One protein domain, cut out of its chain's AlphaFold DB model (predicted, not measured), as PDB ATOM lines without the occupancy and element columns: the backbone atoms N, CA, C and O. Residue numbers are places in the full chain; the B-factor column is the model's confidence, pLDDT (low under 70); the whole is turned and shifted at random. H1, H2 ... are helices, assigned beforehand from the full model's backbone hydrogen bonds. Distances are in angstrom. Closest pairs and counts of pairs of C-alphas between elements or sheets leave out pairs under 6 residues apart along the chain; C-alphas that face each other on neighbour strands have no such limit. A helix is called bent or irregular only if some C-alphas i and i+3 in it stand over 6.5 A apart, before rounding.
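Overview. This is residues 38 to 123 of the 141 residues of an uncharacterized protein of Acinetobacter sp. NBRC 100985 (UniProt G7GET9). Two long helices, H3 and H4, meet near their ends as a V, and over one side of that V lies a layer of loops, residues 38 to 85, which holds two very short helices, H1 and H2. In this layer residues 39 to 40 run beside residues 74 to 75 as a short antiparallel pairing. The printed part has 86 residues with four named helices, in the order H1, H2, H3, H4 along the chain, and no named strand; its class is all helix, with 45 residues in the helices. The whole is compact, with a radius of gyration of the C-alphas of 13.5 A, and spans 37 by 30 by 26 A.

Along the chain. The printed part begins at Thr 38, with its C-alpha at (164.847, 120.126, 184.346). H1, residues 47 to 50, is 5.4 A long from first to last C-alpha and begins at C-alpha 47, (170.797, 121.840, 186.746). H2, residues 63 to 66, is 5.3 A long. H3, residues 86 to 105, is the longest helix, 28.1 A from C-alpha 86 at (150.002, 120.173, 175.754) to C-alpha 105. H4, residues 107 to 123, is 25.1 A long and ends at C-alpha 123, (170.901, 140.110, 179.378). No helix is bent.

Arrangement. H1 and H2 are close but not clearly touching; their closest C-alphas, those of Val 50 and Leu 66, are 7.1 A apart. H2 and H4 are also close but not clearly touching, with the C-alphas of Glu 65 and Phe 112 the closest at 6.6 A. H1 is apart from H3 and from H4, and H2 is apart from H3. H3 and H4 touch only at the corner by their link, H3 with residues 103 to 104 alone and H4 with residues 109 to 113 alone. Their closest C-alphas, those of Met 104 and Arg 110, are 4.2 A apart. They stand at a steep tilt of 63 degrees and run opposite ways. Of the O i to N i+4 pairs, 15 of 16 in H3 and 12 of 13 in H4 are within hydrogen-bond range; H1 and H2 are too short for such a pair, and their single O i to N i+3 pair is within range in H1 but not in H2.

Size, cuts and confidence. The two C-alphas farthest apart, those of Asn 64 and Asn 85, are 37.3 A apart. The first and last printed C-alphas, those of Thr 38 and Trp 123, are 21.5 A apart. The printed part has no cut. The links from H1 to H2, 12 residues, and from H2 to H3, 19 residues, are long, and the link from H3 to H4, 1 residue, is tight. The mean pLDDT of the printed part is 93.2, and no printed residue is under 70.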
ATOM      1  N   THR A  38     165.123 119.458 183.068       91.94
ATOM      2  CA  THR A  38     164.847 120.126 184.346       91.94
ATOM      3  C   THR A  38     164.627 121.620 184.144       91.94
ATOM      4  O   THR A  38     165.427 122.298 183.507       91.94
ATOM      5  N   LEU A  39     163.557 122.164 184.730       92.00
ATOM      6  CA  LEU A  39     163.367 123.611 184.814       92.00
ATOM      7  C   LEU A  39     164.213 124.157 185.959       92.00
ATOM      8  O   LEU A  39     163.988 123.801 187.115       92.00
ATOM      9  N   VAL A  40     165.158 125.034 185.645       93.44
ATOM     10  CA  VAL A  40     166.088 125.636 186.607       93.44
ATOM     11  C   VAL A  40     165.670 127.077 186.899       93.44
ATOM     12  O   VAL A  40     165.384 127.846 185.986       93.44
ATOM     13  N   LEU A  41     165.616 127.447 188.181       91.62
ATOM     14  CA  LEU A  41     165.253 128.787 188.660       91.62
ATOM     15  C   LEU A  41     166.506 129.596 189.040       91.62
ATOM     16  O   LEU A  41     166.563 130.210 190.101       91.62
ATOM     17  N   SER A  42     167.525 129.544 188.185       91.19
ATOM     18  CA  SER A  42     168.817 130.227 188.319       91.19
ATOM     19  C   SER A  42     169.211 130.801 186.963       91.19
ATOM     20  O   SER A  42     168.852 130.239 185.926       91.19
ATOM     21  N   SER A  43     169.975 131.894 186.961       89.62
ATOM     22  CA  SER A  43     170.485 132.491 185.728       89.62
ATOM     23  C   SER A  43     171.564 131.647 185.039       89.62
ATOM     24  O   SER A  43     171.930 131.957 183.913       89.62
ATOM     25  N   ASP A  44     172.088 130.597 185.678       85.75
ATOM     26  CA  ASP A  44     173.085 129.713 185.052       85.75
ATOM     27  C   ASP A  44     172.461 128.649 184.133       85.75
ATOM     28  O   ASP A  44     173.185 128.025 183.364       85.75
ATOM     29  N   TYR A  45     171.141 128.429 184.208       80.25
ATOM     30  CA  TYR A  45     170.360 127.410 183.476       80.25
ATOM     31  C   TYR A  45     170.776 125.942 183.633       80.25
ATOM     32  O   TYR A  45     169.988 125.057 183.300       80.25
ATOM     33  N   ASP A  46     171.961 125.673 184.160       87.06
ATOM     34  CA  ASP A  46     172.483 124.337 184.393       87.06
ATOM     35  C   ASP A  46     171.919 123.754 185.696       87.06
ATOM     36  O   ASP A  46     171.953 124.380 186.764       87.06
ATOM     37  N   SER A  47     171.375 122.540 185.604       89.88
ATOM     38  CA  SER A  47     170.797 121.840 186.746       89.88
ATOM     39  C   SER A  47     171.870 121.492 187.783       89.88
ATOM     40  O   SER A  47     171.578 121.522 188.981       89.88
ATOM     41  N   ASP A  48     173.115 121.255 187.358       89.88
ATOM     42  CA  ASP A  48     174.219 120.883 188.242       89.88
ATOM     43  C   ASP A  48     174.582 122.019 189.207       89.88
ATOM     44  O   ASP A  48     175.012 121.771 190.333       89.88
ATOM     45  N   VAL A  49     174.327 123.272 188.819       89.81
ATOM     46  CA  VAL A  49     174.580 124.447 189.666       89.81
ATOM     47  C   VAL A  49     173.562 124.563 190.804       89.81
ATOM     48  O   VAL A  49     173.874 125.091 191.871       89.81
ATOM     49  N   VAL A  50     172.339 124.066 190.602       92.56
ATOM     50  CA  VAL A  50     171.247 124.131 191.590       92.56
ATOM     51  C   VAL A  50     170.998 122.803 192.307       92.56
ATOM     52  O   VAL A  50     170.125 122.722 193.179       92.56
ATOM     53  N   ARG A  51     171.759 121.760 191.964       94.75
ATOM     54  CA  ARG A  51     171.697 120.430 192.572       94.75
ATOM     55  C   ARG A  51     172.795 120.235 193.601       94.75
ATOM     56  O   ARG A  51     173.850 120.862 193.588       94.75
ATOM     57  N   LYS A  52     172.526 119.314 194.520       93.94
ATOM     58  CA  LYS A  52     173.553 118.797 195.416       93.94
ATOM     59  C   LYS A  52     174.418 117.802 194.654       93.94
ATOM     60  O   LYS A  52     173.898 116.959 193.926       93.94
ATOM     61  N   ASN A  53     175.723 117.862 194.875       92.12
ATOM     62  CA  ASN A  53     176.657 116.862 194.379       92.12
ATOM     63  C   ASN A  53     176.435 115.497 195.071       92.12
ATOM     64  O   ASN A  53     175.609 115.347 195.975       92.12
ATOM     65  N   LYS A  54     177.234 114.489 194.698       91.19
ATOM     66  CA  LYS A  54     177.171 113.136 195.290       91.19
ATOM     67  C   LYS A  54     177.423 113.093 196.807       91.19
ATOM     68  O   LYS A  54     177.074 112.103 197.440       91.19
ATOM     69  N   LEU A  55     178.014 114.141 197.384       91.88
ATOM     70  CA  LEU A  55     178.248 114.296 198.824       91.88
ATOM     71  C   LEU A  55     177.104 115.045 199.533       91.88
ATOM     72  O   LEU A  55     177.185 115.299 200.731       91.88
ATOM     73  N   GLY A  56     176.037 115.414 198.818       91.44
ATOM     74  CA  GLY A  56     174.895 116.133 199.380       91.44
ATOM     75  C   GLY A  56     175.132 117.634 199.585       91.44
ATOM     76  O   GLY A  56     174.368 118.269 200.317       91.44
ATOM     77  N   GLN A  57     176.161 118.204 198.953       92.00
ATOM     78  CA  GLN A  57     176.563 119.606 199.102       92.00
ATOM     79  C   GLN A  57     176.240 120.407 197.841       92.00
ATOM     80  O   GLN A  57     176.393 119.898 196.730       92.00
ATOM     81  N   TYR A  58     175.810 121.657 198.011       93.31
ATOM     82  CA  TYR A  58     175.803 122.619 196.908       93.31
ATOM     83  C   TYR A  58     177.230 123.099 196.646       93.31
ATOM     84  O   TYR A  58     178.069 123.047 197.540       93.31
ATOM     85  N   THR A  59     177.507 123.551 195.429       90.12
ATOM     86  CA  THR A  59     178.838 124.034 195.043       90.12
ATOM     87  C   THR A  59     178.727 125.261 194.149       90.12
ATOM     88  O   THR A  59     177.709 125.464 193.490       90.12
ATOM     89  N   GLY A  60     179.791 126.060 194.076       89.88
ATOM     90  CA  GLY A  60     179.859 127.215 193.180       89.88
ATOM     91  C   GLY A  60     179.222 128.479 193.757       89.88
ATOM     92  O   GLY A  60     179.027 128.609 194.964       89.88
ATOM     93  N   ARG A  61     178.916 129.452 192.885       91.94
ATOM     94  CA  ARG A  61     178.545 130.821 193.298       91.94
ATOM     95  C   ARG A  61     177.245 130.918 194.107       91.94
ATOM     96  O   ARG A  61     177.037 131.944 194.744       91.94
ATOM     97  N   LEU A  62     176.383 129.901 194.029       92.44
ATOM     98  CA  LEU A  62     175.052 129.866 194.649       92.44
ATOM     99  C   LEU A  62     174.981 128.986 195.906       92.44
ATOM    100  O   LEU A  62     173.910 128.854 196.492       92.44
ATOM    101  N   GLU A  63     176.087 128.359 196.325       93.00
ATOM    102  CA  GLU A  63     176.112 127.391 197.433       93.00
ATOM    103  C   GLU A  63     175.458 127.935 198.712       93.00
ATOM    104  O   GLU A  63     174.588 127.293 199.318       93.00
ATOM    105  N   ASN A  64     175.843 129.155 199.092       93.19
ATOM    106  CA  ASN A  64     175.357 129.800 200.302       93.19
ATOM    107  C   ASN A  64     173.862 130.110 200.218       93.19
ATOM    108  O   ASN A  64     173.157 129.883 201.197       93.19
ATOM    109  N   GLU A  65     173.353 130.595 199.086       94.69
ATOM    110  CA  GLU A  65     171.921 130.853 198.937       94.69
ATOM    111  C   GLU A  65     171.102 129.559 198.882       94.69
ATOM    112  O   GLU A  65     170.125 129.429 199.621       94.69
ATOM    113  N   LEU A  66     171.522 128.581 198.070       95.69
ATOM    114  CA  LEU A  66     170.817 127.310 197.869       95.69
ATOM    115  C   LEU A  66     170.682 126.507 199.166       95.69
ATOM    116  O   LEU A  66     169.634 125.910 199.419       95.69
ATOM    117  N   SER A  67     171.713 126.523 200.018       94.31
ATOM    118  CA  SER A  67     171.692 125.850 201.325       94.31
ATOM    119  C   SER A  67     170.637 126.404 202.285       94.31
ATOM    120  O   SER A  67     170.241 125.720 203.228       94.31
ATOM    121  N   GLN A  68     170.159 127.625 202.042       95.12
ATOM    122  CA  GLN A  68     169.203 128.305 202.904       95.12
ATOM    123  C   GLN A  68     167.782 128.343 202.338       95.12
ATOM    124  O   GLN A  68     166.886 128.882 202.999       95.12
ATOM    125  N   LEU A  69     167.570 127.817 201.130       96.00
ATOM    126  CA  LEU A  69     166.254 127.792 200.510       96.00
ATOM    127  C   LEU A  69     165.332 126.780 201.208       96.00
ATOM    128  O   LEU A  69     165.779 125.707 201.614       96.00
ATOM    129  N   PRO A  70     164.028 127.089 201.322       93.56
ATOM    130  CA  PRO A  70     163.053 126.170 201.910       93.56
ATOM    131  C   PRO A  70     162.720 124.975 200.997       93.56
ATOM    132  O   PRO A  70     162.180 123.977 201.461       93.56
ATOM    133  N   GLU A  71     163.008 125.083 199.699       94.69
ATOM    134  CA  GLU A  71     162.765 124.077 198.663       94.69
ATOM    135  C   GLU A  71     163.841 124.227 197.570       94.69
ATOM    136  O   GLU A  71     164.505 125.261 197.486       94.69
ATOM    137  N   SER A  72     164.037 123.206 196.733       94.88
ATOM    138  CA  SER A  72     165.000 123.259 195.630       94.88
ATOM    139  C   SER A  72     164.677 124.350 194.599       94.88
ATOM    140  O   SER A  72     163.517 124.592 194.266       94.88
ATOM    141  N   ALA A  73     165.716 124.951 194.015       94.88
ATOM    142  CA  ALA A  73     165.610 125.945 192.940       94.88
ATOM    143  C   ALA A  73     165.465 125.312 191.539       94.88
ATOM    144  O   ALA A  73     165.911 125.874 190.541       94.88
ATOM    145  N   TYR A  74     164.868 124.122 191.454       95.25
ATOM    146  CA  TYR A  74     164.622 123.427 190.192       95.25
ATOM    147  C   TYR A  74     163.364 122.560 190.254       95.25
ATOM    148  O   TYR A  74     162.922 122.146 191.332       95.25
ATOM    149  N   SER A  75     162.785 122.259 189.095       94.94
ATOM    150  CA  SER A  75     161.646 121.360 188.942       94.94
ATOM    151  C   SER A  75     161.905 120.357 187.826       94.94
ATOM    152  O   SER A  75     161.907 120.709 186.649       94.94
ATOM    153  N   GLU A  76     162.060 119.093 188.199       93.50
ATOM    154  CA  GLU A  76     162.116 117.982 187.249       93.50
ATOM    155  C   GLU A  76     160.738 117.749 186.612       93.50
ATOM    156  O   GLU A  76     159.714 118.101 187.224       93.50
ATOM    157  N   PRO A  77     160.683 117.188 185.392       92.25
ATOM    158  CA  PRO A  77     159.440 116.693 184.821       92.25
ATOM    159  C   PRO A  77     158.793 115.665 185.742       92.25
ATOM    160  O   PRO A  77     159.465 114.833 186.342       92.25
ATOM    161  N   ILE A  78     157.467 115.696 185.814       93.06
ATOM    162  CA  ILE A  78     156.705 114.656 186.507       93.06
ATOM    163  C   ILE A  78     156.895 113.336 185.746       93.06
ATOM    164  O   ILE A  78     156.944 113.351 184.511       93.06
ATOM    165  N   ASP A  79     156.948 112.204 186.445       90.12
ATOM    166  CA  ASP A  79     157.043 110.884 185.815       90.12
ATOM    167  C   ASP A  79     156.013 110.707 184.692       90.12
ATOM    168  O   ASP A  79     154.819 110.983 184.838       90.12
ATOM    169  N   GLY A  80     156.498 110.266 183.530       89.25
ATOM    170  CA  GLY A  80     155.671 110.086 182.337       89.25
ATOM    171  C   GLY A  80     155.304 111.379 181.598       89.25
ATOM    172  O   GLY A  80     154.490 111.317 180.673       89.25
ATOM    173  N   THR A  81     155.891 112.530 181.950       92.94
ATOM    174  CA  THR A  81     155.679 113.787 181.214       92.94
ATOM    175  C   THR A  81     156.046 113.623 179.737       92.94
ATOM    176  O   THR A  81     157.152 113.218 179.380       92.94
ATOM    177  N   LYS A  82     155.104 113.985 178.864       93.94
ATOM    178  CA  LYS A  82     155.276 114.101 177.416       93.94
ATOM    179  C   LYS A  82     155.241 115.575 177.035       93.94
ATOM    180  O   LYS A  82     154.166 116.162 176.957       93.94
ATOM    181  N   VAL A  83     156.405 116.190 176.847       91.19
ATOM    182  CA  VAL A  83     156.525 117.635 176.574       91.19
ATOM    183  C   VAL A  83     155.826 118.056 175.278       91.19
ATOM    184  O   VAL A  83     155.287 119.158 175.197       91.19
ATOM    185  N   GLU A  84     155.739 117.150 174.307       92.88
ATOM    186  CA  GLU A  84     155.030 117.327 173.042       92.88
ATOM    187  C   GLU A  84     153.505 117.358 173.186       92.88
ATOM    188  O   GLU A  84     152.795 117.851 172.309       92.88
ATOM    189  N   ASN A  85     152.984 116.844 174.300       94.62
ATOM    190  CA  ASN A  85     151.568 116.861 174.610       94.62
ATOM    191  C   ASN A  85     151.253 118.058 175.515       94.62
ATOM    192  O   ASN A  85     151.746 118.139 176.640       94.62
ATOM    193  N   TYR A  86     150.396 118.962 175.034       94.19
ATOM    194  CA  TYR A  86     150.002 120.173 175.754       94.19
ATOM    195  C   TYR A  86     149.555 119.900 177.198       94.19
ATOM    196  O   TYR A  86     150.144 120.451 178.126       94.19
ATOM    197  N   ASP A  87     148.578 119.013 177.409       94.94
ATOM    198  CA  ASP A  87     148.037 118.745 178.748       94.94
ATOM    199  C   ASP A  87     149.099 118.163 179.684       94.94
ATOM    200  O   ASP A  87     149.206 118.551 180.850       94.94
ATOM    201  N   SER A  88     149.918 117.242 179.174       95.19
ATOM    202  CA  SER A  88     151.007 116.647 179.941       95.19
ATOM    203  C   SER A  88     152.061 117.681 180.325       95.19
ATOM    204  O   SER A  88     152.493 117.695 181.478       95.19
ATOM    205  N   ARG A  89     152.472 118.549 179.397       93.88
ATOM    206  CA  ARG A  89     153.446 119.612 179.661       93.88
ATOM    207  C   ARG A  89     152.886 120.651 180.628       93.88
ATOM    208  O   ARG A  89     153.586 121.074 181.545       93.88
ATOM    209  N   MET A  90     151.617 121.026 180.477       95.12
ATOM    210  CA  MET A  90     150.967 122.003 181.349       95.12
ATOM    211  C   MET A  90     150.858 121.526 182.795       95.12
ATOM    212  O   MET A  90     151.029 122.342 183.698       95.12
ATOM    213  N   LYS A  91     150.654 120.225 183.042       95.50
ATOM    214  CA  LYS A  91     150.712 119.665 184.405       95.50
ATOM    215  C   LYS A  91     152.065 119.927 185.063       95.50
ATOM    216  O   LYS A  91     152.119 120.370 186.208       95.50
ATOM    217  N   TRP A  92     153.151 119.698 184.332       95.31
ATOM    218  CA  TRP A  92     154.495 119.957 184.834       95.31
ATOM    219  C   TRP A  92     154.771 121.455 185.024       95.31
ATOM    220  O   TRP A  92     155.210 121.850 186.103       95.31
ATOM    221  N   ILE A  93     154.417 122.304 184.051       93.75
ATOM    222  CA  ILE A  93     154.556 123.769 184.160       93.75
ATOM    223  C   ILE A  93     153.792 124.308 185.375       93.75
ATOM    224  O   ILE A  93     154.310 125.155 186.099       93.75
ATOM    225  N   GLN A  94     152.582 123.811 185.643       94.62
ATOM    226  CA  GLN A  94     151.809 124.215 186.818       94.62
ATOM    227  C   GLN A  94     152.513 123.826 188.120       94.62
ATOM    228  O   GLN A  94     152.600 124.653 189.024       94.62
ATOM    229  N   LYS A  95     153.091 122.621 188.212       94.50
ATOM    230  CA  LYS A  95     153.875 122.216 189.392       94.50
ATOM    231  C   LYS A  95     155.139 123.044 189.585       94.50
ATOM    232  O   LYS A  95     155.431 123.445 190.714       94.50
ATOM    233  N   ALA A  96     155.842 123.362 188.504       94.38
ATOM    234  CA  ALA A  96     156.979 124.272 188.554       94.38
ATOM    235  C   ALA A  96     156.553 125.683 189.005       94.38
ATOM    236  O   ALA A  96     157.215 126.285 189.849       94.38
ATOM    237  N   ALA A  97     155.413 126.187 188.521       93.94
ATOM    238  CA  ALA A  97     154.873 127.488 188.911       93.94
ATOM    239  C   ALA A  97     154.423 127.528 190.381       93.94
ATOM    240  O   ALA A  97     154.695 128.503 191.079       93.94
ATOM    241  N   GLU A  98     153.786 126.464 190.883       95.19
ATOM    242  CA  GLU A  98     153.450 126.321 192.305       95.19
ATOM    243  C   GLU A  98     154.715 126.386 193.177       95.19
ATOM    244  O   GLU A  98     154.737 127.100 194.181       95.19
ATOM    245  N   LYS A  99     155.780 125.674 192.783       95.38
ATOM    246  CA  LYS A  99     157.086 125.709 193.459       95.38
ATOM    247  C   LYS A  99     157.689 127.108 193.456       95.38
ATOM    248  O   LYS A  99     158.054 127.624 194.511       95.38
ATOM    249  N   TYR A 100     157.749 127.736 192.286       94.88
ATOM    250  CA  TYR A 100     158.233 129.104 192.140       94.88
ATOM    251  C   TYR A 100     157.465 130.068 193.056       94.88
ATOM    252  O   TYR A 100     158.066 130.872 193.766       94.88
ATOM    253  N   HIS A 101     156.136 129.946 193.109       95.69
ATOM    254  CA  HIS A 101     155.303 130.779 193.968       95.69
ATOM    255  C   HIS A 101     155.610 130.573 195.459       95.69
ATOM    256  O   HIS A 101     155.749 131.556 196.186       95.69
ATOM    257  N   ARG A 102     155.782 129.326 195.918       97.00
ATOM    258  CA  ARG A 102     156.187 129.036 197.307       97.00
ATOM    259  C   ARG A 102     157.551 129.632 197.648       97.00
ATOM    260  O   ARG A 102     157.706 130.220 198.717       97.00
ATOM    261  N   LEU A 103     158.524 129.526 196.743       96.69
ATOM    262  CA  LEU A 103     159.840 130.144 196.925       96.69
ATOM    263  C   LEU A 103     159.729 131.671 197.045       96.69
ATOM    264  O   LEU A 103     160.321 132.241 197.957       96.69
ATOM    265  N   MET A 104     158.919 132.319 196.204       96.62
ATOM    266  CA  MET A 104     158.671 133.769 196.266       96.62
ATOM    267  C   MET A 104     157.943 134.230 197.539       96.62
ATOM    268  O   MET A 104     158.066 135.390 197.928       96.62
ATOM    269  N   GLN A 105     157.176 133.358 198.200       97.44
ATOM    270  CA  GLN A 105     156.531 133.682 199.481       97.44
ATOM    271  C   GLN A 105     157.514 133.655 200.661       97.44
ATOM    272  O   GLN A 105     157.292 134.328 201.668       97.44
ATOM    273  N   ASN A 106     158.605 132.896 200.554       97.62
ATOM    274  CA  ASN A 106     159.641 132.825 201.577       97.62
ATOM    275  C   ASN A 106     160.655 133.966 201.415       97.62
ATOM    276  O   ASN A 106     161.089 134.250 200.308       97.62
ATOM    277  N   GLU A 107     161.105 134.588 202.508       97.56
ATOM    278  CA  GLU A 107     162.035 135.725 202.426       97.56
ATOM    279  C   GLU A 107     163.359 135.379 201.724       97.56
ATOM    280  O   GLU A 107     163.833 136.142 200.881       97.56
ATOM    281  N   LYS A 108     163.951 134.225 202.049       97.31
ATOM    282  CA  LYS A 108     165.217 133.781 201.454       97.31
ATOM    283  C   LYS A 108     165.025 133.342 200.008       97.31
ATOM    284  O   LYS A 108     165.818 133.721 199.152       97.31
ATOM    285  N   GLY A 109     163.943 132.608 199.735       97.19
ATOM    286  CA  GLY A 109     163.566 132.209 198.377       97.19
ATOM    287  C   GLY A 109     163.300 133.403 197.465       97.19
ATOM    288  O   GLY A 109     163.851 133.463 196.371       97.19
ATOM    289  N   ARG A 110     162.554 134.402 197.941       97.44
ATOM    290  CA  ARG A 110     162.300 135.650 197.220       97.44
ATOM    291  C   ARG A 110     163.587 136.406 196.917       97.44
ATOM    292  O   ARG A 110     163.813 136.742 195.764       97.44
ATOM    293  N   LYS A 111     164.450 136.623 197.919       97.12
ATOM    294  CA  LYS A 111     165.744 137.307 197.731       97.12
ATOM    295  C   LYS A 111     166.614 136.608 196.684       97.12
ATOM    296  O   LYS A 111     167.213 137.274 195.846       97.12
ATOM    297  N   PHE A 112     166.669 135.276 196.726       96.75
ATOM    298  CA  PHE A 112     167.375 134.476 195.728       96.75
ATOM    299  C   PHE A 112     166.769 134.652 194.327       96.75
ATOM    300  O   PHE A 112     167.479 135.023 193.398       96.75
ATOM    301  N   LEU A 113     165.456 134.455 194.177       96.69
ATOM    302  CA  LEU A 113     164.790 134.545 192.876       96.69
ATOM    303  C   LEU A 113     164.859 135.953 192.279       96.69
ATOM    304  O   LEU A 113     165.139 136.088 191.095       96.69
ATOM    305  N   GLU A 114     164.655 137.005 193.071       96.94
ATOM    306  CA  GLU A 114     164.779 138.395 192.615       96.94
ATOM    307  C   GLU A 114     166.195 138.699 192.114       96.94
ATOM    308  O   GLU A 114     166.350 139.336 191.070       96.94
ATOM    309  N   LYS A 115     167.231 138.204 192.807       95.56
ATOM    310  CA  LYS A 115     168.628 138.331 192.369       95.56
ATOM    311  C   LYS A 115     168.849 137.652 191.017       95.56
ATOM    312  O   LYS A 115     169.366 138.286 190.101       95.56
ATOM    313  N   GLU A 116     168.438 136.395 190.873       95.06
ATOM    314  CA  GLU A 116     168.647 135.637 189.632       95.06
ATOM    315  C   GLU A 116     167.820 136.206 188.464       95.06
ATOM    316  O   GLU A 116     168.331 136.354 187.356       95.06
ATOM    317  N   LEU A 117     166.581 136.643 188.710       93.69
ATOM    318  CA  LEU A 117     165.754 137.339 187.713       93.69
ATOM    319  C   LEU A 117     166.350 138.686 187.304       93.69
ATOM    320  O   LEU A 117     166.245 139.061 186.139       93.69
ATOM    321  N   THR A 118     166.991 139.403 188.229       93.50
ATOM    322  CA  THR A 118     167.695 140.654 187.915       93.50
ATOM    323  C   THR A 118     168.863 140.396 186.963       93.50
ATOM    324  O   THR A 118     169.057 141.164 186.020       93.50
ATOM    325  N   ILE A 119     169.611 139.303 187.159       90.56
ATOM    326  CA  ILE A 119     170.686 138.894 186.241       90.56
ATOM    327  C   ILE A 119     170.107 138.580 184.855       90.56
ATOM    328  O   ILE A 119     170.585 139.132 183.864       90.56
ATOM    329  N   ILE A 120     169.048 137.764 184.792       87.62
ATOM    330  CA  ILE A 120     168.375 137.383 183.536       87.62
ATOM    331  C   ILE A 120     167.850 138.621 182.794       87.62
ATOM    332  O   ILE A 120     168.077 138.779 181.596       87.62
ATOM    333  N   ALA A 121     167.189 139.541 183.502       87.69
ATOM    334  CA  ALA A 121     166.684 140.787 182.927       87.69
ATOM    335  C   ALA A 121     167.812 141.683 182.382       87.69
ATOM    336  O   ALA A 121     167.607 142.438 181.430       87.69
ATOM    337  N   GLY A 122     169.016 141.578 182.952       85.69
ATOM    338  CA  GLY A 122     170.205 142.284 182.486       85.69
ATOM    339  C   GLY A 122     170.685 141.853 181.099       85.69
ATOM    340  O   GLY A 122     171.283 142.666 180.395       85.69
ATOM    341  N   TRP A 123     170.394 140.626 180.656       81.88
ATOM    342  CA  TRP A 123     170.901 140.110 179.378       81.88
ATOM    343  C   TRP A 123     170.325 140.790 178.147       81.88
ATOM    344  O   TRP A 123     171.014 140.867 177.135       81.88
TER     345      TRP A 123